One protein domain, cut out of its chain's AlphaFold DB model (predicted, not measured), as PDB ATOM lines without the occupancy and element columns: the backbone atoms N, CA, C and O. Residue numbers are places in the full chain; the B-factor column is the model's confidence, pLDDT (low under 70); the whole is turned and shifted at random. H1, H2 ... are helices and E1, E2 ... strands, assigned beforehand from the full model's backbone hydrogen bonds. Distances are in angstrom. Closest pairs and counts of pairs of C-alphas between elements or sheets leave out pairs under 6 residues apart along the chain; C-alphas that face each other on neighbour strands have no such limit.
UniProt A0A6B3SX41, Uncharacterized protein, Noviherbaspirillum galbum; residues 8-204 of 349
ATOM      1  N   VAL A   8     180.441 226.468 251.730       95.31
ATOM      2  CA  VAL A   8     181.758 225.842 251.896       95.31
ATOM      3  C   VAL A   8     181.810 225.212 253.282       95.31
ATOM      4  O   VAL A   8     181.736 225.932 254.277       95.31
ATOM      5  N   LEU A   9     181.930 223.887 253.352       94.81
ATOM      6  CA  LEU A   9     182.000 223.143 254.611       94.81
ATOM      7  C   LEU A   9     183.322 222.382 254.704       94.81
ATOM      8  O   LEU A   9     183.739 221.708 253.765       94.81
ATOM      9  N   SER A  10     183.973 222.481 255.857       93.50
ATOM     10  CA  SER A  10     185.250 221.822 256.143       93.50
ATOM     11  C   SER A  10     185.269 221.319 257.582       93.50
ATOM     12  O   SER A  10     184.548 221.862 258.420       93.50
ATOM     13  N   ASN A  11     186.115 220.323 257.861       92.44
ATOM     14  CA  ASN A  11     186.310 219.753 259.197       92.44
ATOM     15  C   ASN A  11     184.993 219.279 259.832       92.44
ATOM     16  O   ASN A  11     184.687 219.594 260.982       92.44
ATOM     17  N   LEU A  12     184.192 218.551 259.056       93.06
ATOM     18  CA  LEU A  12     182.912 218.014 259.508       93.06
ATOM     19  C   LEU A  12     183.082 216.701 260.286       93.06
ATOM     20  O   LEU A  12     182.105 216.204 260.860       93.06
ATOM     21  N   GLY A  13     184.291 216.134 260.314       93.56
ATOM     22  CA  GLY A  13     184.561 214.855 260.959       93.56
ATOM     23  C   GLY A  13     183.871 213.728 260.202       93.56
ATOM     24  O   GLY A  13     183.172 212.924 260.821       93.56
ATOM     25  N   ILE A  14     183.972 213.749 258.873       93.00
ATOM     26  CA  ILE A  14     183.396 212.743 257.975       93.00
ATOM     27  C   ILE A  14     184.471 212.269 256.993       93.00
ATOM     28  O   ILE A  14     185.296 213.049 256.512       93.00
ATOM     29  N   SER A  15     184.470 210.971 256.701       94.12
ATOM     30  CA  SER A  15     185.557 210.310 255.980       94.12
ATOM     31  C   SER A  15     185.018 209.294 254.982       94.12
ATOM     32  O   SER A  15     184.136 208.502 255.310       94.12
ATOM     33  N   TRP A  16     185.560 209.295 253.763       94.44
ATOM     34  CA  TRP A  16     185.237 208.266 252.770       94.44
ATOM     35  C   TRP A  16     185.994 206.962 253.025       94.44
ATOM     36  O   TRP A  16     185.439 205.897 252.802       94.44
ATOM     37  N   ASP A  17     187.234 207.036 253.515       93.19
ATOM     38  CA  ASP A  17     188.122 205.883 253.731       93.19
ATOM     39  C   ASP A  17     188.211 205.433 255.203       93.19
ATOM     40  O   ASP A  17     188.978 204.524 255.532       93.19
ATOM     41  N   GLY A  18     187.464 206.089 256.098       91.81
ATOM     42  CA  GLY A  18     187.487 205.867 257.547       91.81
ATOM     43  C   GLY A  18     188.768 206.346 258.245       91.81
ATOM     44  O   GLY A  18     188.969 206.044 259.421       91.81
ATOM     45  N   LYS A  19     189.664 207.054 257.544       91.50
ATOM     46  CA  LYS A  19     191.004 207.426 258.034       91.50
ATOM     47  C   LYS A  19     191.270 208.921 257.934       91.50
ATOM     48  O   LYS A  19     191.737 209.522 258.898       91.50
ATOM     49  N   ALA A  20     191.015 209.507 256.771       92.62
ATOM     50  CA  ALA A  20     191.260 210.910 256.487       92.62
ATOM     51  C   ALA A  20     189.943 211.686 256.426       92.62
ATOM     52  O   ALA A  20     188.938 211.186 255.917       92.62
ATOM     53  N   GLU A  21     189.957 212.928 256.913       92.75
ATOM     54  CA  GLU A  21     188.880 213.871 256.611       92.75
ATOM     55  C   GLU A  21     188.768 213.987 255.090       92.75
ATOM     56  O   GLU A  21     189.769 214.157 254.385       92.75
ATOM     57  N   ARG A  22     187.542 213.885 254.588       93.25
ATOM     58  CA  ARG A  22     187.274 214.039 253.160       93.25
ATOM     59  C   ARG A  22     187.711 215.423 252.640       93.25
ATOM     60  O   ARG A  22     187.871 216.372 253.414       93.25
ATOM     61  N   PRO A  23     187.800 215.607 251.312       94.88
ATOM     62  CA  PRO A  23     187.972 216.932 250.725       94.88
ATOM     63  C   PRO A  23     186.867 217.919 251.141       94.88
ATOM     64  O   PRO A  23     185.714 217.526 251.336       94.88
ATOM     65  N   VAL A  24     187.218 219.212 251.205       94.94
ATOM     66  CA  VAL A  24     186.280 220.319 251.473       94.94
ATOM     67  C   VAL A  24     185.044 220.224 250.576       94.94
ATOM     68  O   VAL A  24     185.155 220.024 249.365       94.94
ATOM     69  N   ILE A  25     183.868 220.387 251.173       95.38
ATOM     70  CA  ILE A  25     182.594 220.427 250.457       95.38
ATOM     71  C   ILE A  25     182.374 221.849 249.957       95.38
ATOM     72  O   ILE A  25     182.441 222.803 250.734       95.38
ATOM     73  N   ILE A  26     182.105 221.986 248.664       95.94
ATOM     74  CA  ILE A  26     181.850 223.262 248.007       95.94
ATOM     75  C   ILE A  26     180.600 223.116 247.151       95.94
ATOM     76  O   ILE A  26     180.648 222.594 246.035       95.94
ATOM     77  N   GLU A  27     179.485 223.617 247.668       94.56
ATOM     78  CA  GLU A  27     178.207 223.559 246.979       94.56
ATOM     79  C   GLU A  27     177.800 224.899 246.418       94.56
ATOM     80  O   GLU A  27     177.487 225.810 247.169       94.56
ATOM     81  N   ALA A  28     177.779 225.004 245.091       93.19
ATOM     82  CA  ALA A  28     177.319 226.193 244.376       93.19
ATOM     83  C   ALA A  28     175.883 226.055 243.839       93.19
ATOM     84  O   ALA A  28     175.410 226.969 243.167       93.19
ATOM     85  N   PHE A  29     175.236 224.896 244.051       94.69
ATOM     86  CA  PHE A  29     173.859 224.600 243.626       94.69
ATOM     87  C   PHE A  29     173.552 225.047 242.186       94.69
ATOM     88  O   PHE A  29     172.516 225.630 241.892       94.69
ATOM     89  N   LYS A  30     174.490 224.840 241.259       93.88
ATOM     90  CA  LYS A  30     174.292 225.229 239.859       93.88
ATOM     91  C   LYS A  30     173.664 224.066 239.093       93.88
ATOM     92  O   LYS A  30     174.240 222.980 239.134       93.88
ATOM     93  N   PRO A  31     172.598 224.292 238.305       93.44
ATOM     94  CA  PRO A  31     171.947 223.260 237.494       93.44
ATOM     95  C   PRO A  31     172.729 222.963 236.198       93.44
ATOM     96  O   PRO A  31     172.158 222.771 235.127       93.44
ATOM     97  N   THR A  32     174.059 223.017 236.264       92.69
ATOM     98  CA  THR A  32     174.954 222.920 235.112       92.69
ATOM     99  C   THR A  32     176.063 221.927 235.385       92.69
ATOM    100  O   THR A  32     176.635 221.913 236.478       92.69
ATOM    101  N   LEU A  33     176.466 221.233 234.328       91.94
ATOM    102  CA  LEU A  33     177.627 220.367 234.331       91.94
ATOM    103  C   LEU A  33     178.921 221.119 234.685       91.94
ATOM    104  O   LEU A  33     179.173 222.213 234.181       91.94
ATOM    105  N   GLY A  34     179.787 220.495 235.482       94.00
ATOM    106  CA  GLY A  34     181.156 220.953 235.709       94.00
ATOM    107  C   GLY A  34     181.659 220.588 237.096       94.00
ATOM    108  O   GLY A  34     181.067 219.785 237.793       94.00
ATOM    109  N   ARG A  35     182.727 221.224 237.555       94.00
ATOM    110  CA  ARG A  35     183.283 221.035 238.899       94.00
ATOM    111  C   ARG A  35     183.338 222.358 239.641       94.00
ATOM    112  O   ARG A  35     183.514 223.398 239.003       94.00
ATOM    113  N   THR A  36     183.197 222.304 240.957       94.81
ATOM    114  CA  THR A  36     183.393 223.452 241.844       94.81
ATOM    115  C   THR A  36     184.653 223.231 242.679       94.81
ATOM    116  O   THR A  36     184.852 222.157 243.240       94.81
ATOM    117  N   ALA A  37     185.531 224.228 242.747       94.44
ATOM    118  CA  ALA A  37     186.777 224.173 243.508       94.44
ATOM    119  C   ALA A  37     187.059 225.510 244.205       94.44
ATOM    120  O   ALA A  37     186.470 226.533 243.859       94.44
ATOM    121  N   LEU A  38     187.986 225.510 245.165       93.00
ATOM    122  CA  LEU A  38     188.581 226.739 245.686       93.00
ATOM    123  C   LEU A  38     189.848 227.048 244.887       93.00
ATOM    124  O   LEU A  38     190.740 226.208 244.770       93.00
ATOM    125  N   ALA A  39     189.932 228.256 244.338       92.31
ATOM    126  CA  ALA A  39     191.172 228.787 243.792       92.31
ATOM    127  C   ALA A  39     192.188 229.039 244.921       92.31
ATOM    128  O   ALA A  39     191.825 229.117 246.093       92.31
ATOM    129  N   ALA A  40     193.457 229.266 244.569       91.31
ATOM    130  CA  ALA A  40     194.504 229.603 245.543       91.31
ATOM    131  C   ALA A  40     194.184 230.860 246.383       91.31
ATOM    132  O   ALA A  40     194.690 231.011 247.489       91.31
ATOM    133  N   SER A  41     193.320 231.747 245.879       93.12
ATOM    134  CA  SER A  41     192.814 232.925 246.595       93.12
ATOM    135  C   SER A  41     191.704 232.623 247.611       93.12
ATOM    136  O   SER A  41     191.252 233.537 248.294       93.12
ATOM    137  N   GLY A  42     191.205 231.385 247.672       89.81
ATOM    138  CA  GLY A  42     189.992 231.018 248.409       89.81
ATOM    139  C   GLY A  42     188.688 231.365 247.681       89.81
ATOM    140  O   GLY A  42     187.610 231.118 248.213       89.81
ATOM    141  N   ALA A  43     188.756 231.924 246.468       92.31
ATOM    142  CA  ALA A  43     187.570 232.189 245.660       92.31
ATOM    143  C   ALA A  43     186.984 230.895 245.076       92.31
ATOM    144  O   ALA A  43     187.716 229.963 244.737       92.31
ATOM    145  N   ILE A  44     185.666 230.871 244.894       93.19
ATOM    146  CA  ILE A  44     184.973 229.781 244.204       93.19
ATOM    147  C   ILE A  44     185.337 229.822 242.719       93.19
ATOM    148  O   ILE A  44     185.162 230.841 242.052       93.19
ATOM    149  N   ALA A  45     185.823 228.701 242.201       94.31
ATOM    150  CA  ALA A  45     186.144 228.500 240.799       94.31
ATOM    151  C   ALA A  45     185.253 227.402 240.214       94.31
ATOM    152  O   ALA A  45     185.107 226.324 240.794       94.31
ATOM    153  N   LEU A  46     184.677 227.678 239.044       93.94
ATOM    154  CA  LEU A  46     183.925 226.704 238.262       93.94
ATOM    155  C   LEU A  46     184.796 226.230 237.099       93.94
ATOM    156  O   LEU A  46     185.362 227.047 236.377       93.94
ATOM    157  N   GLY A  47     184.890 224.916 236.918       94.00
ATOM    158  CA  GLY A  47     185.652 224.294 235.837       94.00
ATOM    159  C   GLY A  47     184.828 223.276 235.060       94.00
ATOM    160  O   GLY A  47     183.784 222.816 235.524       94.00
ATOM    161  N   ALA A  48     185.312 222.906 233.877       94.00
ATOM    162  CA  ALA A  48     184.790 221.751 233.156       94.00
ATOM    163  C   ALA A  48     185.197 220.453 233.871       94.00
ATOM    164  O   ALA A  48     186.235 220.396 234.532       94.00
ATOM    165  N   LEU A  49     184.381 219.410 233.725       91.75
ATOM    166  CA  LEU A  49     184.790 218.067 234.120       91.75
ATOM    167  C   LEU A  49     185.670 217.459 233.022       91.75
ATOM    168  O   LEU A  49     185.310 217.588 231.849       91.75
ATOM    169  N   PRO A  50     186.771 216.776 233.377       91.31
ATOM    170  CA  PRO A  50     187.519 215.969 232.423       91.31
ATOM    171  C   PRO A  50     186.645 214.870 231.809       91.31
ATOM    172  O   PRO A  50     185.639 214.448 232.401       91.31
ATOM    173  N   ASP A  51     187.047 214.409 230.624       87.69
ATOM    174  CA  ASP A  51     186.450 213.240 229.982       87.69
ATOM    175  C   ASP A  51     186.586 212.015 230.898       87.69
ATOM    176  O   ASP A  51     187.597 211.870 231.583       87.69
ATOM    177  N   SER A  52     185.588 211.125 230.935       85.38
ATOM    178  CA  SER A  52     185.628 209.957 231.830       85.38
ATOM    179  C   SER A  52     186.778 208.992 231.506       85.38
ATOM    180  O   SER A  52     187.145 208.176 232.348       85.38
ATOM    181  N   SER A  53     187.373 209.087 230.311       86.38
ATOM    182  CA  SER A  53     188.582 208.352 229.923       86.38
ATOM    183  C   SER A  53     189.891 208.932 230.471       86.38
ATOM    184  O   SER A  53     190.928 208.275 230.363       86.38
ATOM    185  N   ASP A  54     189.877 210.121 231.083       91.81
ATOM    186  CA  ASP A  54     191.056 210.705 231.723       91.81
ATOM    187  C   ASP A  54     191.359 210.000 233.054       91.81
ATOM    188  O   ASP A  54     190.962 210.439 234.136       91.81
ATOM    189  N   LEU A  55     192.103 208.896 232.972       90.19
ATOM    190  CA  LEU A  55     192.532 208.108 234.131       90.19
ATOM    191  C   LEU A  55     193.643 208.783 234.954       90.19
ATOM    192  O   LEU A  55     194.059 208.237 235.974       90.19
ATOM    193  N   SER A  56     194.147 209.948 234.527       93.81
ATOM    194  CA  SER A  56     195.025 210.769 235.366       93.81
ATOM    195  C   SER A  56     194.219 211.594 236.372       93.81
ATOM    196  O   SER A  56     194.686 211.835 237.486       93.81
ATOM    197  N   PHE A  57     192.991 211.967 235.997       94.31
ATOM    198  CA  PHE A  57     192.025 212.610 236.875       94.31
ATOM    199  C   PHE A  57     191.183 211.583 237.639       94.31
ATOM    200  O   PHE A  57     191.206 211.566 238.868       94.31
ATOM    201  N   TYR A  58     190.478 210.693 236.938       92.19
ATOM    202  CA  TYR A  58     189.723 209.597 237.550       92.19
ATOM    203  C   TYR A  58     190.663 208.420 237.860       92.19
ATOM    204  O   TYR A  58     190.562 207.328 237.301       92.19
ATOM    205  N   ASP A  59     191.619 208.669 238.752       94.00
ATOM    206  CA  ASP A  59     192.778 207.813 238.989       94.00
ATOM    207  C   ASP A  59     192.512 206.567 239.846       94.00
ATOM    208  O   ASP A  59     193.385 205.706 239.941       94.00
ATOM    209  N   TYR A  60     191.306 206.387 240.391       92.69
ATOM    210  CA  TYR A  60     190.914 205.173 241.120       92.69
ATOM    211  C   TYR A  60     191.051 203.907 240.276       92.69
ATOM    212  O   TYR A  60     191.557 202.897 240.760       92.69
ATOM    213  N   ALA A  61     190.708 203.966 238.986       88.06
ATOM    214  CA  ALA A  61     190.866 202.823 238.089       88.06
ATOM    215  C   ALA A  61     192.326 202.344 237.981       88.06
ATOM    216  O   ALA A  61     192.562 201.174 237.712       88.06
ATOM    217  N   THR A  62     193.317 203.210 238.218       91.25
ATOM    218  CA  THR A  62     194.740 202.838 238.128       91.25
ATOM    219  C   THR A  62     195.420 202.690 239.487       91.25
ATOM    220  O   THR A  62     196.366 201.914 239.606       91.25
ATOM    221  N   LYS A  63     194.947 203.403 240.518       92.88
ATOM    222  CA  LYS A  63     195.586 203.479 241.843       92.88
ATOM    223  C   LYS A  63     194.799 202.808 242.973       92.88
ATOM    224  O   LYS A  63     195.336 202.688 244.076       92.88
ATOM    225  N   GLY A  64     193.550 202.401 242.745       91.56
ATOM    226  CA  GLY A  64     192.659 201.904 243.798       91.56
ATOM    227  C   GLY A  64     192.543 202.902 244.954       91.56
ATOM    228  O   GLY A  64     192.452 204.107 244.736       91.56
ATOM    229  N   THR A  65     192.643 202.423 246.194       91.81
ATOM    230  CA  THR A  65     192.539 203.252 247.412       91.81
ATOM    231  C   THR A  65     193.634 204.313 247.570       91.81
ATOM    232  O   THR A  65     193.510 205.189 248.418       91.81
ATOM    233  N   SER A  66     194.687 204.288 246.744       92.88
ATOM    234  CA  SER A  66     195.718 205.341 246.695       92.88
ATOM    235  C   SER A  66     195.378 206.492 245.733       92.88
ATOM    236  O   SER A  66     196.234 207.328 245.437       92.88
ATOM    237  N   ALA A  67     194.161 206.516 245.190       94.38
ATOM    238  CA  ALA A  67     193.670 207.568 244.311       94.38
ATOM    239  C   ALA A  67     193.450 208.910 245.014       94.38
ATOM    240  O   ALA A  67     193.352 209.016 246.238       94.38
ATOM    241  N   THR A  68     193.357 209.964 244.209       95.75
ATOM    242  CA  THR A  68     193.237 211.331 244.703       95.75
ATOM    243  C   THR A  68     191.773 211.648 244.996       95.75
ATOM    244  O   THR A  68     191.045 212.088 244.109       95.75
ATOM    245  N   GLN A  69     191.333 211.492 246.250       95.12
ATOM    246  CA  GLN A  69     189.937 211.742 246.659       95.12
ATOM    247  C   GLN A  69     189.389 213.099 246.173       95.12
ATOM    248  O   GLN A  69     188.241 213.197 245.747       95.12
ATOM    249  N   ALA A  70     190.214 214.152 246.152       94.75
ATOM    250  CA  ALA A  70     189.795 215.473 245.680       94.75
ATOM    251  C   ALA A  70     189.266 215.483 244.230       94.75
ATOM    252  O   ALA A  70     188.446 216.342 243.904       94.75
ATOM    253  N   ASN A  71     189.687 214.549 243.369       95.12
ATOM    254  CA  ASN A  71     189.189 214.430 241.992       95.12
ATOM    255  C   ASN A  71     187.743 213.908 241.922       95.12
ATOM    256  O   ASN A  71     187.075 214.091 240.908       95.12
ATOM    257  N   TYR A  72     187.239 213.333 243.013       94.50
ATOM    258  CA  TYR A  72     185.894 212.772 243.146       94.50
ATOM    259  C   TYR A  72     184.969 213.640 244.011       94.50
ATOM    260  O   TYR A  72     183.861 213.225 244.328       94.50
ATOM    261  N   ALA A  73     185.415 214.835 244.411       94.75
ATOM    262  CA  ALA A  73     184.642 215.777 245.219       94.75
ATOM    263  C   ALA A  73     184.140 216.962 244.386       94.75
ATOM    264  O   ALA A  73     184.878 217.508 243.557       94.75
ATOM    265  N   ASN A  74     182.928 217.430 244.695       95.06
ATOM    266  CA  ASN A  74     182.319 218.650 244.163       95.06
ATOM    267  C   ASN A  74     182.151 218.641 242.628       95.06
ATOM    268  O   ASN A  74     182.145 219.693 241.975       95.06
ATOM    269  N   ASN A  75     182.029 217.448 242.043       93.81
ATOM    270  CA  ASN A  75     181.762 217.249 240.623       93.81
ATOM    271  C   ASN A  75     180.255 217.264 240.398       93.81
ATOM    272  O   ASN A  75     179.558 216.511 241.058       93.81
ATOM    273  N   ARG A  76     179.775 218.096 239.474       92.75
ATOM    274  CA  ARG A  76     178.392 218.153 238.993       92.75
ATOM    275  C   ARG A  76     178.344 217.474 237.642       92.75
ATOM    276  O   ARG A  76     178.842 218.036 236.667       92.75
ATOM    277  N   TYR A  77     177.804 216.273 237.579       87.62
ATOM    278  CA  TYR A  77     177.673 215.454 236.388       87.62
ATOM    279  C   TYR A  77     176.418 215.768 235.576       87.62
ATOM    280  O   TYR A  77     176.405 215.463 234.389       87.62
ATOM    281  N   PHE A  78     175.395 216.402 236.149       86.56
ATOM    282  CA  PHE A  78     174.131 216.621 235.441       86.56
ATOM    283  C   PHE A  78     173.863 218.097 235.095       86.56
ATOM    284  O   PHE A  78     174.179 218.988 235.886       86.56
ATOM    285  N   PRO A  79     173.273 218.384 233.915       82.00
ATOM    286  CA  PRO A  79     172.816 217.430 232.894       82.00
ATOM    287  C   PRO A  79     173.969 216.819 232.066       82.00
ATOM    288  O   PRO A  79     174.889 217.524 231.651       82.00
ATOM    289  N   ARG A  80     173.889 215.511 231.774       76.94
ATOM    290  CA  ARG A  80     174.786 214.773 230.862       76.94
ATOM    291  C   ARG A  80     173.985 213.920 229.889       76.94
ATOM    292  O   ARG A  80     172.931 213.402 230.236       76.94
ATOM    293  N   ALA A  81     174.521 213.750 228.682       76.81
ATOM    294  CA  ALA A  81     173.967 212.835 227.682       76.81
ATOM    295  C   ALA A  81     174.343 211.364 227.948       76.81
ATOM    296  O   ALA A  81     173.730 210.456 227.392       76.81
ATOM    297  N   THR A  82     175.366 211.127 228.772       76.81
ATOM    298  CA  THR A  82     175.806 209.786 229.167       76.81
ATOM    299  C   THR A  82     174.754 209.123 230.067       76.81
ATOM    300  O   THR A  82     174.263 209.788 230.980       76.81
ATOM    301  N   PRO A  83     174.429 207.832 229.869       72.50
ATOM    302  CA  PRO A  83     173.497 207.120 230.739       72.50
ATOM    303  C   PRO A  83     173.952 207.091 232.209       72.50
ATOM    304  O   PRO A  83     175.130 206.852 232.496       72.50
ATOM    305  N   SER A  84     173.010 207.285 233.135       77.25
ATOM    306  CA  SER A  84     173.232 207.084 234.575       77.25
ATOM    307  C   SER A  84     173.349 205.592 234.907       77.25
ATOM    308  O   SER A  84     172.579 204.778 234.392       77.25
ATOM    309  N   ARG A  85     174.259 205.222 235.814       76.88
ATOM    310  CA  ARG A  85     174.396 203.848 236.335       76.88
ATOM    311  C   ARG A  85     173.370 203.567 237.438       76.88
ATOM    312  O   ARG A  85     173.711 203.545 238.612       76.88
ATOM    313  N   CYS A  86     172.106 203.395 237.069       74.69
ATOM    314  CA  CYS A  86     171.041 203.100 238.030       74.69
ATOM    315  C   CYS A  86     171.206 201.719 238.693       74.69
ATOM    316  O   CYS A  86     171.653 200.781 238.025       74.69
ATOM    317  N   PRO A  87     170.764 201.549 239.954       73.12
ATOM    318  CA  PRO A  87     170.623 200.229 240.552       73.12
ATOM    319  C   PRO A  87     169.699 199.332 239.716       73.12
ATOM    320  O   PRO A  87     168.746 199.795 239.078       73.12
ATOM    321  N   ALA A  88     169.967 198.027 239.730       73.50
ATOM    322  CA  ALA A  88     169.139 197.058 239.023       73.50
ATOM    323  C   ALA A  88     167.679 197.123 239.518       73.50
ATOM    324  O   ALA A  88     167.415 197.052 240.716       73.50
ATOM    325  N   GLY A  89     166.727 197.248 238.587       72.25
ATOM    326  CA  GLY A  89     165.292 197.336 238.894       72.25
ATOM    327  C   GLY A  89     164.741 198.757 239.073       72.25
ATOM    328  O   GLY A  89     163.526 198.914 239.190       72.25
ATOM    329  N   THR A  90     165.577 199.800 239.037       74.12
ATOM    330  CA  THR A  90     165.109 201.195 239.055       74.12
ATOM    331  C   THR A  90     164.684 201.640 237.650       74.12
ATOM    332  O   THR A  90     165.515 201.747 236.751       74.12
ATOM    333  N   ALA A  91     163.388 201.912 237.452       65.94
ATOM    334  CA  ALA A  91     162.823 202.242 236.134       65.94
ATOM    335  C   ALA A  91     163.290 203.600 235.568       65.94
ATOM    336  O   ALA A  91     163.429 203.736 234.355       65.94
ATOM    337  N   THR A  92     163.566 204.588 236.427       73.31
ATOM    338  CA  THR A  92     164.098 205.908 236.042       73.31
ATOM    339  C   THR A  92     164.904 206.506 237.187       73.31
ATOM    340  O   THR A  92     164.360 206.721 238.270       73.31
ATOM    341  N   CYS A  93     166.179 206.811 236.943       75.50
ATOM    342  CA  CYS A  93     166.960 207.664 237.836       75.50
ATOM    343  C   CYS A  93     166.603 209.140 237.630       75.50
ATOM    344  O   CYS A  93     166.216 209.517 236.518       75.50
ATOM    345  N   PRO A  94     166.798 209.996 238.650       80.75
ATOM    346  CA  PRO A  94     166.808 211.432 238.427       80.75
ATOM    347  C   PRO A  94     167.828 211.793 237.336       80.75
ATOM    348  O   PRO A  94     168.858 211.134 237.178       80.75
ATOM    349  N   SER A  95     167.533 212.834 236.564       84.88
ATOM    350  CA  SER A  95     168.397 213.328 235.480       84.88
ATOM    351  C   SER A  95     169.090 214.650 235.819       84.88
ATOM    352  O   SER A  95     169.821 215.198 234.994       84.88
ATOM    353  N   THR A  96     168.856 215.167 237.026       89.19
ATOM    354  CA  THR A  96     169.406 216.424 237.533       89.19
ATOM    355  C   THR A  96     169.807 216.262 238.990       89.19
ATOM    356  O   THR A  96     169.067 215.665 239.766       89.19
ATOM    357  N   GLU A  97     170.934 216.854 239.369       92.50
ATOM    358  CA  GLU A  97     171.375 216.925 240.767       92.50
ATOM    359  C   GLU A  97     170.650 218.021 241.540       92.50
ATOM    360  O   GLU A  97     170.400 217.886 242.730       92.50
ATOM    361  N   THR A  98     170.329 219.128 240.872       94.75
ATOM    362  CA  THR A  98     169.762 220.321 241.496       94.75
ATOM    363  C   THR A  98     168.931 221.117 240.494       94.75
ATOM    364  O   THR A  98     169.265 221.177 239.308       94.75
ATOM    365  N   ALA A  99     167.872 221.766 240.981       93.25
ATOM    366  CA  ALA A  99     167.131 222.793 240.244       93.25
ATOM    367  C   ALA A  99     167.739 224.202 240.421       93.25
ATOM    368  O   ALA A  99     167.302 225.155 239.776       93.25
ATOM    369  N   GLY A 100     168.754 224.333 241.277       93.81
ATOM    370  CA  GLY A 100     169.321 225.598 241.718       93.81
ATOM    371  C   GLY A 100     168.557 226.252 242.864       93.81
ATOM    372  O   GLY A 100     167.844 225.589 243.614       93.81
ATOM    373  N   LEU A 101     168.754 227.562 243.024       95.06
ATOM    374  CA  LEU A 101     168.111 228.347 244.074       95.06
ATOM    375  C   LEU A 101     166.621 228.550 243.760       95.06
ATOM    376  O   LEU A 101     166.269 229.198 242.774       95.06
ATOM    377  N   ALA A 102     165.753 228.056 244.637       95.38
ATOM    378  CA  ALA A 102     164.317 228.283 244.599       95.38
ATOM    379  C   ALA A 102     163.908 229.352 245.621       95.38
ATOM    380  O   ALA A 102     164.400 229.381 246.748       95.38
ATOM    381  N   VAL A 103     162.970 230.224 245.247       94.62
ATOM    382  CA  VAL A 103     162.286 231.121 246.192       94.62
ATOM    383  C   VAL A 103     160.999 230.430 246.620       94.62
ATOM    384  O   VAL A 103     160.079 230.313 245.813       94.62
ATOM    385  N   LEU A 104     160.937 229.974 247.869       94.62
ATOM    386  CA  LEU A 104     159.779 229.243 248.386       94.62
ATOM    387  C   LEU A 104     158.686 230.184 248.880       94.62
ATOM    388  O   LEU A 104     157.501 229.942 248.662       94.62
ATOM    389  N   SER A 105     159.076 231.284 249.525       94.75
ATOM    390  CA  SER A 105     158.128 232.286 250.002       94.75
ATOM    391  C   SER A 105     158.740 233.683 250.015       94.75
ATOM    392  O   SER A 105     159.954 233.871 250.129       94.75
ATOM    393  N   ARG A 106     157.871 234.688 249.873       95.12
ATOM    394  CA  ARG A 106     158.215 236.097 250.079       95.12
ATOM    395  C   ARG A 106     157.632 236.536 251.409       95.12
ATOM    396  O   ARG A 106     156.427 236.410 251.613       95.12
ATOM    397  N   GLY A 107     158.490 237.044 252.278       95.25
ATOM    398  CA  GLY A 107     158.099 237.564 253.575       95.25
ATOM    399  C   GLY A 107     157.453 238.945 253.477       95.25
ATOM    400  O   GLY A 107     157.532 239.632 252.454       95.25
ATOM    401  N   ASP A 108     156.840 239.381 254.571       95.88
ATOM    402  CA  ASP A 108     156.139 240.664 254.695       95.88
ATOM    403  C   ASP A 108     157.022 241.791 255.263       95.88
ATOM    404  O   ASP A 108     156.564 242.918 255.479       95.88
ATOM    405  N   TRP A 109     158.318 241.533 255.466       94.56
ATOM    406  CA  TRP A 109     159.232 242.498 256.075       94.56
ATOM    407  C   TRP A 109     159.325 243.829 255.314       94.56
ATOM    408  O   TRP A 109     159.485 244.898 255.907       94.56
ATOM    409  N   ARG A 110     159.154 243.812 253.992       94.00
ATOM    410  CA  ARG A 110     159.184 245.037 253.171       94.00
ATOM    411  C   ARG A 110     158.005 245.969 253.440       94.00
ATOM    412  O   ARG A 110     158.107 247.160 253.167       94.00
ATOM    413  N   THR A 111     156.912 245.441 253.982       94.19
ATOM    414  CA  THR A 111     155.679 246.177 254.291       94.19
ATOM    415  C   THR A 111     155.488 246.391 255.793       94.19
ATOM    416  O   THR A 111     154.382 246.679 256.237       94.19
ATOM    417  N   GLY A 112     156.565 246.268 256.577       88.25
ATOM    418  CA  GLY A 112     156.560 246.518 258.024       88.25
ATOM    419  C   GLY A 112     156.378 245.275 258.894       88.25
ATOM    420  O   GLY A 112     156.429 245.402 260.111       88.25
ATOM    421  N   GLY A 113     156.218 244.090 258.299       92.44
ATOM    422  CA  GLY A 113     156.186 242.835 259.046       92.44
ATOM    423  C   GLY A 113     157.571 242.350 259.488       92.44
ATOM    424  O   GLY A 113     158.591 243.046 259.350       92.44
ATOM    425  N   THR A 114     157.604 241.133 260.022       92.81
ATOM    426  CA  THR A 114     158.805 240.481 260.570       92.81
ATOM    427  C   THR A 114     159.150 239.168 259.874       92.81
ATOM    428  O   THR A 114     160.191 238.586 260.178       92.81
ATOM    429  N   THR A 115     158.332 238.713 258.922       95.38
ATOM    430  CA  THR A 115     158.554 237.449 258.218       95.38
ATOM    431  C   THR A 115     159.643 237.640 257.158       95.38
ATOM    432  O   THR A 115     159.489 238.513 256.296       95.38
ATOM    433  N   PRO A 116     160.737 236.858 257.185       96.94
ATOM    434  CA  PRO A 116     161.776 236.886 256.157       96.94
ATOM    435  C   PRO A 116     161.324 236.231 254.842       96.94
ATOM    436  O   PRO A 116     160.374 235.453 254.813       96.94
ATOM    437  N   ASP A 117     162.022 236.524 253.741       96.88
ATOM    438  CA  ASP A 117     161.920 235.692 252.533       96.88
ATOM    439  C   ASP A 117     162.575 234.333 252.796       96.88
ATOM    440  O   ASP A 117     163.618 234.299 253.446       96.88
ATOM    441  N   LEU A 118     162.032 233.246 252.245       96.44
ATOM    442  CA  LEU A 118     162.661 231.926 252.291       96.44
ATOM    443  C   LEU A 118     163.117 231.508 250.897       96.44
ATOM    444  O   LEU A 118     162.317 231.406 249.961       96.44
ATOM    445  N   THR A 119     164.405 231.212 250.784       97.06
ATOM    446  CA  THR A 119     164.980 230.533 249.625       97.06
ATOM    447  C   THR A 119     165.572 229.193 250.024       97.06
ATOM    448  O   THR A 119     166.121 229.074 251.116       97.06
ATOM    449  N   GLU A 120     165.524 228.230 249.118       96.62
ATOM    450  CA  GLU A 120     166.050 226.885 249.316       96.62
ATOM    451  C   GLU A 120     166.947 226.489 248.145       96.62
ATOM    452  O   GLU A 120     166.745 226.901 247.001       96.62
ATOM    453  N   SER A 121     167.979 225.708 248.429       96.75
ATOM    454  CA  SER A 121     168.765 225.011 247.420       96.75
ATOM    455  C   SER A 121     169.010 223.591 247.890       96.75
ATOM    456  O   SER A 121     169.464 223.385 249.011       96.75
ATOM    457  N   GLU A 122     168.755 222.625 247.019       96.38
ATOM    458  CA  GLU A 122     169.045 221.215 247.258       96.38
ATOM    459  C   GLU A 122     169.949 220.694 246.151       96.38
ATOM    460  O   GLU A 122     169.818 221.091 244.989       96.38
ATOM    461  N   ARG A 123     170.868 219.801 246.509       96.00
ATOM    462  CA  ARG A 123     171.646 219.033 245.550       96.00
ATOM    463  C   ARG A 123     171.781 217.579 245.991       96.00
ATOM    464  O   ARG A 123     172.346 217.308 247.049       96.00
ATOM    465  N   LEU A 124     171.333 216.668 245.138       95.06
ATOM    466  CA  LEU A 124     171.710 215.258 245.156       95.06
ATOM    467  C   LEU A 124     173.158 215.143 244.660       95.06
ATOM    468  O   LEU A 124     173.463 215.721 243.620       95.06
ATOM    469  N   HIS A 125     174.049 214.473 245.396       94.06
ATOM    470  CA  HIS A 125     175.468 214.412 245.031       94.06
ATOM    471  C   HIS A 125     176.045 212.996 244.974       94.06
ATOM    472  O   HIS A 125     175.584 212.044 245.604       94.06
ATOM    473  N   GLU A 126     177.156 212.907 244.252       92.62
ATOM    474  CA  GLU A 126     177.878 211.681 243.906       92.62
ATOM    475  C   GLU A 126     179.326 211.756 244.414       92.62
ATOM    476  O   GLU A 126     180.214 211.047 243.949       92.62
ATOM    477  N   ASP A 127     179.586 212.681 245.338       93.75
ATOM    478  CA  ASP A 127     180.902 212.883 245.926       93.75
ATOM    479  C   ASP A 127     181.468 211.583 246.514       93.75
ATOM    480  O   ASP A 127     180.837 210.939 247.352       93.75
ATOM    481  N   GLY A 128     182.686 211.239 246.101       92.69
ATOM    482  CA  GLY A 128     183.365 210.005 246.497       92.69
ATOM    483  C   GLY A 128     182.992 208.789 245.654       92.69
ATOM    484  O   GLY A 128     183.594 207.734 245.835       92.69
ATOM    485  N   ASP A 129     182.064 208.902 244.703       91.44
ATOM    486  CA  ASP A 129     181.752 207.803 243.797       91.44
ATOM    487  C   ASP A 129     182.847 207.632 242.732       91.44
ATOM    488  O   ASP A 129     183.052 208.472 241.849       91.44
ATOM    489  N   VAL A 130     183.561 206.510 242.813       89.00
ATOM    490  CA  VAL A 130     184.689 206.178 241.936       89.00
ATOM    491  C   VAL A 130     184.264 205.807 240.512       89.00
ATOM    492  O   VAL A 130     185.099 205.808 239.605       89.00
ATOM    493  N   HIS A 131     182.973 205.549 240.280       84.44
ATOM    494  CA  HIS A 131     182.432 205.079 239.000       84.44
ATOM    495  C   HIS A 131     182.188 206.195 237.972       84.44
ATOM    496  O   HIS A 131     181.636 205.935 236.902       84.44
ATOM    497  N   ALA A 132     182.591 207.432 238.279       81.38
ATOM    498  CA  ALA A 132     182.569 208.557 237.343       81.38
ATOM    499  C   ALA A 132     183.602 208.442 236.206       81.38
ATOM    500  O   ALA A 132     183.408 209.031 235.140       81.38
ATOM    501  N   GLY A 133     184.686 207.692 236.431       81.19
ATOM    502  CA  GLY A 133     185.695 207.373 235.422       81.19
ATOM    503  C   GLY A 133     185.449 206.034 234.727       81.19
ATOM    504  O   GLY A 133     184.690 205.189 235.200       81.19
ATOM    505  N   ASN A 134     186.130 205.825 233.603       83.69
ATOM    506  CA  ASN A 134     186.165 204.531 232.922       83.69
ATOM    507  C   ASN A 134     187.015 203.517 233.713       83.69
ATOM    508  O   ASN A 134     187.944 203.893 234.429       83.69
ATOM    509  N   SER A 135     186.758 202.217 233.534       78.69
ATOM    510  CA  SER A 135     187.654 201.173 234.041       78.69
ATOM    511  C   SER A 135     188.962 201.095 233.242       78.69
ATOM    512  O   SER A 135     189.011 201.396 232.046       78.69
ATOM    513  N   SER A 136     190.034 200.639 233.894       79.94
ATOM    514  CA  SER A 136     191.215 200.121 233.204       79.94
ATOM    515  C   SER A 136     191.085 198.607 233.029       79.94
ATOM    516  O   SER A 136     190.486 197.921 233.859       79.94
ATOM    517  N   SER A 137     191.672 198.053 231.964       76.94
ATOM    518  CA  SER A 137     191.706 196.597 231.765       76.94
ATOM    519  C   SER A 137     192.392 195.912 232.956       76.94
ATOM    520  O   SER A 137     193.525 196.255 233.289       76.94
ATOM    521  N   GLY A 138     191.689 194.991 233.625       69.31
ATOM    522  CA  GLY A 138     192.179 194.306 234.831       69.31
ATOM    523  C   GLY A 138     192.273 195.180 236.090       69.31
ATOM    524  O   GLY A 138     192.918 194.772 237.053       69.31
ATOM    525  N   GLY A 139     191.679 196.379 236.079       70.25
ATOM    526  CA  GLY A 139     191.678 197.313 237.206       70.25
ATOM    527  C   GLY A 139     190.676 196.967 238.320       70.25
ATOM    528  O   GLY A 139     189.890 196.028 238.189       70.25
ATOM    529  N   PRO A 140     190.651 197.761 239.406       72.00
ATOM    530  CA  PRO A 140     189.821 197.530 240.590       72.00
ATOM    531  C   PRO A 140     188.323 197.802 240.371       72.00
ATOM    532  O   PRO A 140     187.537 197.572 241.281       72.00
ATOM    533  N   LEU A 141     187.919 198.279 239.186       73.25
ATOM    534  CA  LEU A 141     186.523 198.532 238.805       73.25
ATOM    535  C   LEU A 141     186.118 197.643 237.615       73.25
ATOM    536  O   LEU A 141     185.928 198.156 236.508       73.25
ATOM    537  N   PRO A 142     186.021 196.311 237.792       61.81
ATOM    538  CA  PRO A 142     185.750 195.388 236.689       61.81
ATOM    539  C   PRO A 142     184.382 195.630 236.032       61.81
ATOM    540  O   PRO A 142     184.257 195.429 234.826       61.81
ATOM    541  N   ASP A 143     183.404 196.147 236.787       62.94
ATOM    542  CA  ASP A 143     182.023 196.369 236.331       62.94
ATOM    543  C   ASP A 143     181.758 197.795 235.809       62.94
ATOM    544  O   ASP A 143     180.671 198.105 235.313       62.94
ATOM    545  N   ALA A 144     182.761 198.682 235.827       64.31
ATOM    546  CA  ALA A 144     182.671 200.005 235.204       64.31
ATOM    547  C   ALA A 144     182.895 199.919 233.676       64.31
ATOM    548  O   ALA A 144     183.706 200.639 233.093       64.31
ATOM    549  N   THR A 145     182.179 199.011 233.003       51.78
ATOM    550  CA  THR A 145     182.351 198.707 231.574       51.78
ATOM    551  C   THR A 145     181.610 199.721 230.695       51.78
ATOM    552  O   THR A 145     180.461 199.509 230.310       51.78
ATOM    553  N   GLY A 146     182.258 200.845 230.379       58.72
ATOM    554  CA  GLY A 146     181.780 201.842 229.405       58.72
ATOM    555  C   GLY A 146     181.537 203.233 229.992       58.72
ATOM    556  O   GLY A 146     181.646 203.426 231.200       58.72
ATOM    557  N   ALA A 147     181.212 204.204 229.130       55.59
ATOM    558  CA  ALA A 147     180.885 205.570 229.541       55.59
ATOM    559  C   ALA A 147     179.577 205.571 230.350       55.59
ATOM    560  O   ALA A 147     178.503 205.310 229.812       55.59
ATOM    561  N   GLY A 148     179.674 205.848 231.645       62.00
ATOM    562  CA  GLY A 148     178.548 205.882 232.571       62.00
ATOM    563  C   GLY A 148     178.939 206.702 233.787       62.00
ATOM    564  O   GLY A 148     180.059 206.565 234.268       62.00
ATOM    565  N   ILE A 149     178.032 207.550 234.250       74.62
ATOM    566  CA  ILE A 149     178.209 208.377 235.448       74.62
ATOM    567  C   ILE A 149     177.351 207.818 236.587       74.62
ATOM    568  O   ILE A 149     176.337 207.163 236.313       74.62
ATOM    569  N   PRO A 150     177.714 208.075 237.852       83.38
ATOM    570  CA  PRO A 150     176.825 207.812 238.975       83.38
ATOM    571  C   PRO A 150     175.465 208.490 238.767       83.38
ATOM    572  O   PRO A 150     175.374 209.524 238.101       83.38
ATOM    573  N   TYR A 151     174.396 207.897 239.293       86.56
ATOM    574  CA  TYR A 151     173.077 208.531 239.261       86.56
ATOM    575  C   TYR A 151     172.981 209.634 240.327       86.56
ATOM    576  O   TYR A 151     173.663 209.527 241.349       86.56
ATOM    577  N   PRO A 152     172.118 210.655 240.140       90.00
ATOM    578  CA  PRO A 152     171.998 211.729 241.109       90.00
ATOM    579  C   PRO A 152     171.668 211.226 242.510       90.00
ATOM    580  O   PRO A 152     170.663 210.537 242.701       90.00
ATOM    581  N   GLY A 153     172.506 211.587 243.479       89.94
ATOM    582  CA  GLY A 153     172.290 211.267 244.894       89.94
ATOM    583  C   GLY A 153     172.758 209.885 245.324       89.94
ATOM    584  O   GLY A 153     172.444 209.458 246.435       89.94
ATOM    585  N   ALA A 154     173.532 209.187 244.487       89.62
ATOM    586  CA  ALA A 154     174.123 207.896 244.832       89.62
ATOM    587  C   ALA A 154     174.957 207.924 246.128       89.62
ATOM    588  O   ALA A 154     175.094 206.887 246.772       89.62
ATOM    589  N   LYS A 155     175.488 209.094 246.523       93.44
ATOM    590  CA  LYS A 155     176.287 209.275 247.747       93.44
ATOM    591  C   LYS A 155     175.690 210.279 248.738       93.44
ATOM    592  O   LYS A 155     176.376 210.696 249.674       93.44
ATOM    593  N   GLY A 156     174.421 210.645 248.551       94.94
ATOM    594  CA  GLY A 156     173.666 211.485 249.475       94.94
ATOM    595  C   GLY A 156     173.195 212.816 248.892       94.94
ATOM    596  O   GLY A 156     173.037 212.971 247.680       94.94
ATOM    597  N   TYR A 157     172.892 213.768 249.770       96.38
ATOM    598  CA  TYR A 157     172.315 215.054 249.386       96.38
ATOM    599  C   TYR A 157     172.652 216.166 250.378       96.38
ATOM    600  O   TYR A 157     172.994 215.934 251.540       96.38
ATOM    601  N   ARG A 158     172.547 217.406 249.903       97.12
ATOM    602  CA  ARG A 158     172.820 218.621 250.674       97.12
ATOM    603  C   ARG A 158     171.721 219.636 250.456       97.12
ATOM    604  O   ARG A 158     171.270 219.815 249.327       97.12
ATOM    605  N   THR A 159     171.353 220.344 251.516       97.19
ATOM    606  CA  THR A 159     170.389 221.442 251.439       97.19
ATOM    607  C   THR A 159     170.912 222.702 252.115       97.19
ATOM    608  O   THR A 159     171.727 222.648 253.043       97.19
ATOM    609  N   LEU A 160     170.443 223.846 251.627       97.56
ATOM    610  CA  LEU A 160     170.653 225.163 252.209       97.56
ATOM    611  C   LEU A 160     169.335 225.936 252.175       97.56
ATOM    612  O   LEU A 160     168.881 226.353 251.110       97.56
ATOM    613  N   ASN A 161     168.784 226.190 253.355       97.00
ATOM    614  CA  ASN A 161     167.649 227.082 253.553       97.00
ATOM    615  C   ASN A 161     168.176 228.431 254.024       97.00
ATOM    616  O   ASN A 161     169.045 228.492 254.894       97.00
ATOM    617  N   ASN A 162     167.672 229.517 253.448       96.75
ATOM    618  CA  ASN A 162     168.090 230.859 253.817       96.75
ATOM    619  C   ASN A 162     166.877 231.759 254.049       96.75
ATOM    620  O   ASN A 162     166.125 232.051 253.115       96.75
ATOM    621  N   TRP A 163     166.725 232.223 255.287       97.50
ATOM    622  CA  TRP A 163     165.733 233.224 255.666       97.50
ATOM    623  C   TRP A 163     166.360 234.613 255.612       97.50
ATOM    624  O   TRP A 163     167.313 234.897 256.334       97.50
ATOM    625  N   THR A 164     165.840 235.477 254.746       96.81
ATOM    626  CA  THR A 164     166.464 236.760 254.397       96.81
ATOM    627  C   THR A 164     165.579 237.949 254.769       96.81
ATOM    628  O   THR A 164     164.430 238.044 254.327       96.81
ATOM    629  N   LEU A 165     166.140 238.881 255.540       97.00
ATOM    630  CA  LEU A 165     165.602 240.222 255.772       97.00
ATOM    631  C   LEU A 165     166.342 241.244 254.884       97.00
ATOM    632  O   LEU A 165     166.818 240.895 253.803       97.00
ATOM    633  N   GLN A 166     166.413 242.518 255.278       96.62
ATOM    634  CA  GLN A 166     167.102 243.526 254.474       96.62
ATOM    635  C   GLN A 166     168.626 243.416 254.581       96.62
ATOM    636  O   GLN A 166     169.314 243.598 253.578       96.62
ATOM    637  N   TYR A 167     169.137 243.147 255.783       97.81
ATOM    638  CA  TYR A 167     170.566 243.169 256.107       97.81
ATOM    639  C   TYR A 167     171.052 241.856 256.722       97.81
ATOM    640  O   TYR A 167     172.220 241.514 256.564       97.81
ATOM    641  N   ALA A 168     170.179 241.132 257.419       97.88
ATOM    642  CA  ALA A 168     170.454 239.873 258.086       97.88
ATOM    643  C   ALA A 168     169.879 238.686 257.304       97.88
ATOM    644  O   ALA A 168     168.786 238.735 256.738       97.88
ATOM    645  N   ASN A 169     170.627 237.592 257.331       97.62
ATOM    646  CA  ASN A 169     170.285 236.300 256.769       97.62
ATOM    647  C   ASN A 169     170.485 235.234 257.845       97.62
ATOM    648  O   ASN A 169     171.436 235.313 258.628       97.62
ATOM    649  N   LEU A 170     169.622 234.227 257.850       98.12
ATOM    650  CA  LEU A 170     169.802 232.999 258.607       98.12
ATOM    651  C   LEU A 170     169.935 231.845 257.618       98.12
ATOM    652  O   LEU A 170     168.949 231.445 257.005       98.12
ATOM    653  N   GLY A 171     171.146 231.315 257.487       97.56
ATOM    654  CA  GLY A 171     171.421 230.122 256.698       97.56
ATOM    655  C   GLY A 171     171.344 228.880 257.575       97.56
ATOM    656  O   GLY A 171     172.009 228.820 258.608       97.56
ATOM    657  N   ALA A 172     170.575 227.886 257.155       97.81
ATOM    658  CA  ALA A 172     170.524 226.555 257.739       97.81
ATOM    659  C   ALA A 172     170.937 225.538 256.684       97.81
ATOM    660  O   ALA A 172     170.340 225.476 255.612       97.81
ATOM    661  N   TRP A 173     171.966 224.756 256.984       97.44
ATOM    662  CA  TRP A 173     172.479 223.749 256.071       97.44
ATOM    663  C   TRP A 173     172.361 222.355 256.663       97.44
ATOM    664  O   TRP A 173     172.482 222.153 257.877       97.44
ATOM    665  N   PHE A 174     172.153 221.394 255.775       97.06
ATOM    666  CA  PHE A 174     172.103 219.977 256.079       97.06
ATOM    667  C   PHE A 174     172.919 219.217 255.039       97.06
ATOM    668  O   PHE A 174     172.879 219.536 253.850       97.06
ATOM    669  N   THR A 175     173.640 218.195 255.487       96.50
ATOM    670  CA  THR A 175     174.265 217.213 254.610       96.50
ATOM    671  C   THR A 175     173.936 215.812 255.100       96.50
ATOM    672  O   THR A 175     173.936 215.548 256.305       96.50
ATOM    673  N   GLN A 176     173.653 214.927 254.154       96.12
ATOM    674  CA  GLN A 176     173.699 213.487 254.323       96.12
ATOM    675  C   GLN A 176     174.754 212.987 253.359       96.12
ATOM    676  O   GLN A 176     174.550 213.067 252.152       96.12
ATOM    677  N   ASP A 177     175.860 212.481 253.882       95.69
ATOM    678  CA  ASP A 177     176.960 211.997 253.063       95.69
ATOM    679  C   ASP A 177     177.208 210.524 253.359       95.69
ATOM    680  O   ASP A 177     177.240 210.110 254.521       95.69
ATOM    681  N   THR A 178     177.426 209.739 252.311       95.31
ATOM    682  CA  THR A 178     177.937 208.381 252.466       95.31
ATOM    683  C   THR A 178     179.388 208.423 252.959       95.31
ATOM    684  O   THR A 178     180.235 209.138 252.417       95.31
ATOM    685  N   VAL A 179     179.667 207.663 254.012       95.06
ATOM    686  CA  VAL A 179     180.974 207.535 254.670       95.06
ATOM    687  C   VAL A 179     181.408 206.076 254.688       95.06
ATOM    688  O   VAL A 179     180.585 205.184 254.481       95.06
ATOM    689  N   GLU A 180     182.700 205.837 254.926       94.31
ATOM    690  CA  GLU A 180     183.292 204.486 254.873       94.31
ATOM    691  C   GLU A 180     182.943 203.735 253.576       94.31
ATOM    692  O   GLU A 180     182.670 202.536 253.575       94.31
ATOM    693  N   ILE A 181     182.942 204.475 252.467       92.88
ATOM    694  CA  ILE A 181     182.590 203.989 251.138       92.88
ATOM    695  C   ILE A 181     183.459 202.764 250.811       92.88
ATOM    696  O   ILE A 181     184.689 202.799 250.946       92.88
ATOM    697  N   VAL A 182     182.819 201.667 250.405       90.75
ATOM    698  CA  VAL A 182     183.447 200.338 250.330       90.75
ATOM    699  C   VAL A 182     184.670 200.315 249.408       90.75
ATOM    700  O   VAL A 182     185.683 199.672 249.705       90.75
ATOM    701  N   GLU A 183     184.627 201.082 248.320       90.19
ATOM    702  CA  GLU A 183     185.739 201.195 247.385       90.19
ATOM    703  C   GLU A 183     186.963 201.831 248.065       90.19
ATOM    704  O   GLU A 183     188.078 201.327 247.948       90.19
ATOM    705  N   TRP A 184     186.773 202.862 248.888       92.75
ATOM    706  CA  TRP A 184     187.870 203.562 249.565       92.75
ATOM    707  C   TRP A 184     188.450 202.808 250.773       92.75
ATOM    708  O   TRP A 184     189.560 203.123 251.208       92.75
ATOM    709  N   THR A 185     187.748 201.803 251.306       90.00
ATOM    710  CA  THR A 185     188.132 201.089 252.544       90.00
ATOM    711  C   THR A 185     188.798 199.723 252.308       90.00
ATOM    712  O   THR A 185     189.414 199.153 253.212       90.00
ATOM    713  N   THR A 186     188.780 199.210 251.075       80.19
ATOM    714  CA  THR A 186     189.388 197.916 250.707       80.19
ATOM    715  C   THR A 186     190.886 197.839 251.088       80.19
ATOM    716  O   THR A 186     191.631 198.794 250.847       80.19
ATOM    717  N   PRO A 187     191.386 196.714 251.662       73.56
ATOM    718  CA  PRO A 187     190.749 195.397 251.829       73.56
ATOM    719  C   PRO A 187     190.000 195.178 253.153       73.56
ATOM    720  O   PRO A 187     189.537 194.066 253.396       73.56
ATOM    721  N   ALA A 188     189.904 196.184 254.022       76.81
ATOM    722  CA  ALA A 188     189.136 196.089 255.259       76.81
ATOM    723  C   ALA A 188     187.785 196.778 255.021       76.81
ATOM    724  O   ALA A 188     187.723 197.992 255.196       76.81
ATOM    725  N   PRO A 189     186.743 196.053 254.560       70.25
ATOM    726  CA  PRO A 189     185.487 196.680 254.174       70.25
ATOM    727  C   PRO A 189     184.955 197.506 255.344       70.25
ATOM    728  O   PRO A 189     184.718 196.977 256.432       70.25
ATOM    729  N   GLY A 190     184.827 198.808 255.107       71.44
ATOM    730  CA  GLY A 190     184.097 199.702 255.986       71.44
ATOM    731  C   GLY A 190     182.622 199.331 255.994       71.44
ATOM    732  O   GLY A 190     182.125 198.639 255.100       71.44
ATOM    733  N   ASN A 191     181.914 199.777 257.023       88.00
ATOM    734  CA  ASN A 191     180.469 199.657 257.034       88.00
ATOM    735  C   ASN A 191     179.917 200.872 256.293       88.00
ATOM    736  O   ASN A 191     179.647 201.879 256.935       88.00
ATOM    737  N   GLU A 192     179.797 200.814 254.965       92.25
ATOM    738  CA  GLU A 192     179.271 201.944 254.188       92.25
ATOM    739  C   GLU A 192     177.891 202.358 254.723       92.25
ATOM    740  O   GLU A 192     176.947 201.566 254.766       92.25
ATOM    741  N   HIS A 193     177.782 203.604 255.177       93.19
ATOM    742  CA  HIS A 193     176.565 204.147 255.771       93.19
ATOM    743  C   HIS A 193     176.469 205.648 255.523       93.19
ATOM    744  O   HIS A 193     177.421 206.287 255.083       93.19
ATOM    745  N   ASN A 194     175.311 206.227 255.827       93.88
ATOM    746  CA  ASN A 194     175.109 207.664 255.721       93.88
ATOM    747  C   ASN A 194     175.350 208.347 257.063       93.88
ATOM    748  O   ASN A 194     174.874 207.894 258.107       93.88
ATOM    749  N   GLN A 195     176.040 209.480 257.017       94.06
ATOM    750  CA  GLN A 195     176.268 210.331 258.167       94.06
ATOM    751  C   GLN A 195     175.699 211.724 257.914       94.06
ATOM    752  O   GLN A 195     176.009 212.375 256.919       94.06
ATOM    753  N   ASN A 196     174.873 212.184 258.855       94.00
ATOM    754  CA  ASN A 196     174.231 213.488 258.768       94.00
ATOM    755  C   ASN A 196     175.043 214.560 259.511       94.00
ATOM    756  O   ASN A 196     175.549 214.335 260.621       94.00
ATOM    757  N   ARG A 197     175.109 215.760 258.933       95.12
ATOM    758  CA  ARG A 197     175.624 216.979 259.571       95.12
ATOM    759  C   ARG A 197     174.661 218.133 259.331       95.12
ATOM    760  O   ARG A 197     174.006 218.210 258.300       95.12
ATOM    761  N   ARG A 198     174.548 219.016 260.320       95.62
ATOM    762  CA  ARG A 198     173.669 220.190 260.289       95.62
ATOM    763  C   ARG A 198     174.382 221.375 260.899       95.62
ATOM    764  O   ARG A 198     175.159 221.206 261.838       95.62
ATOM    765  N   GLY A 199     174.054 222.564 260.424       96.38
ATOM    766  CA  GLY A 199     174.525 223.797 261.028       96.38
ATOM    767  C   GLY A 199     173.632 224.974 260.685       96.38
ATOM    768  O   GLY A 199     172.834 224.933 259.750       96.38
ATOM    769  N   MET A 200     173.776 226.034 261.472       97.50
ATOM    770  CA  MET A 200     173.110 227.306 261.230       97.50
ATOM    771  C   MET A 200     174.091 228.454 261.396       97.50
ATOM    772  O   MET A 200     175.004 228.394 262.223       97.50
ATOM    773  N   VAL A 201     173.878 229.521 260.634       97.00
ATOM    774  CA  VAL A 201     174.685 230.736 260.684       97.00
ATOM    775  C   VAL A 201     173.815 231.965 260.449       97.00
ATOM    776  O   VAL A 201     173.049 232.018 259.492       97.00
ATOM    777  N   ALA A 202     173.962 232.974 261.308       97.75
ATOM    778  CA  ALA A 202     173.438 234.311 261.059       97.75
ATOM    779  C   ALA A 202     174.536 235.174 260.418       97.75
ATOM    780  O   ALA A 202     175.636 235.289 260.967       97.75
ATOM    781  N   PHE A 203     174.262 235.771 259.260       97.25
ATOM    782  CA  PHE A 203     175.241 236.535 258.478       97.25
ATOM    783  C   PHE A 203     174.582 237.665 257.683       97.25
ATOM    784  O   PHE A 203     173.363 237.727 257.561       97.25
ATOM    785  N   GLY A 204     175.386 238.573 257.128       97.06
ATOM    786  CA  GLY A 204     174.895 239.683 256.314       97.06
ATOM    787  C   GLY A 204     175.693 240.965 256.521       97.06
ATOM    788  O   GLY A 204     176.853 240.917 256.940       97.06
TER     789      GLY A 204
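This is residues 8 to 204 of the 349 residues of an uncharacterized protein of Noviherbaspirillum galbum (UniProt A0A6B3SX41). With little regular structure, this is a long, twisted sheet with E1 and hairpin E2-E3 loosely over one face, and loops and three short helices toward one end. The 197 printed residues, 72 in named elements, run E1 E2 E3 H1 H2 E4 E5 E6 E7 H3 E8, class mixed. The antiparallel sheet is E4-E5-E6-E7-E8; E4 to E7 form a meander, each strand the antiparallel neighbour of the one before. It is compact, radius of gyration of the C-alphas 18.4 A, spanning 67 by 36 by 34 A.

E1 is residues 25 to 27, from C-alpha (182.594, 220.427, 250.457); E2 34 to 38; E3 44 to 47; H1 60 to 66; H2 69 to 72; E4 102 to 105; E5 117 to 124, 23.8 A; E6 156 to 164, 26.7 A; E7 168 to 179, 34.2 A; H3 182 to 185; E8 193 to 204, 35.6 A, to C-alpha (174.895, 239.683, 256.314).

In hairpin E2-E3, N 35 and O 47 are 2.8 A apart. H1 touches H3, closest C-alphas Thr 65 and Trp 184, 5.2 A. H1 has 1 of 3 O i to N i+4 and 2 of 4 O i to N i+3 pairs within hydrogen-bond range; H2 and H3 are too short for the former. E7 and E8 are antiparallel, N 169 and O 203 2.7 A apart.

The printed part has no cut. The link E5 to E6 is long. pLDDT is under 70 at residues 91, 138 and 142 to 148.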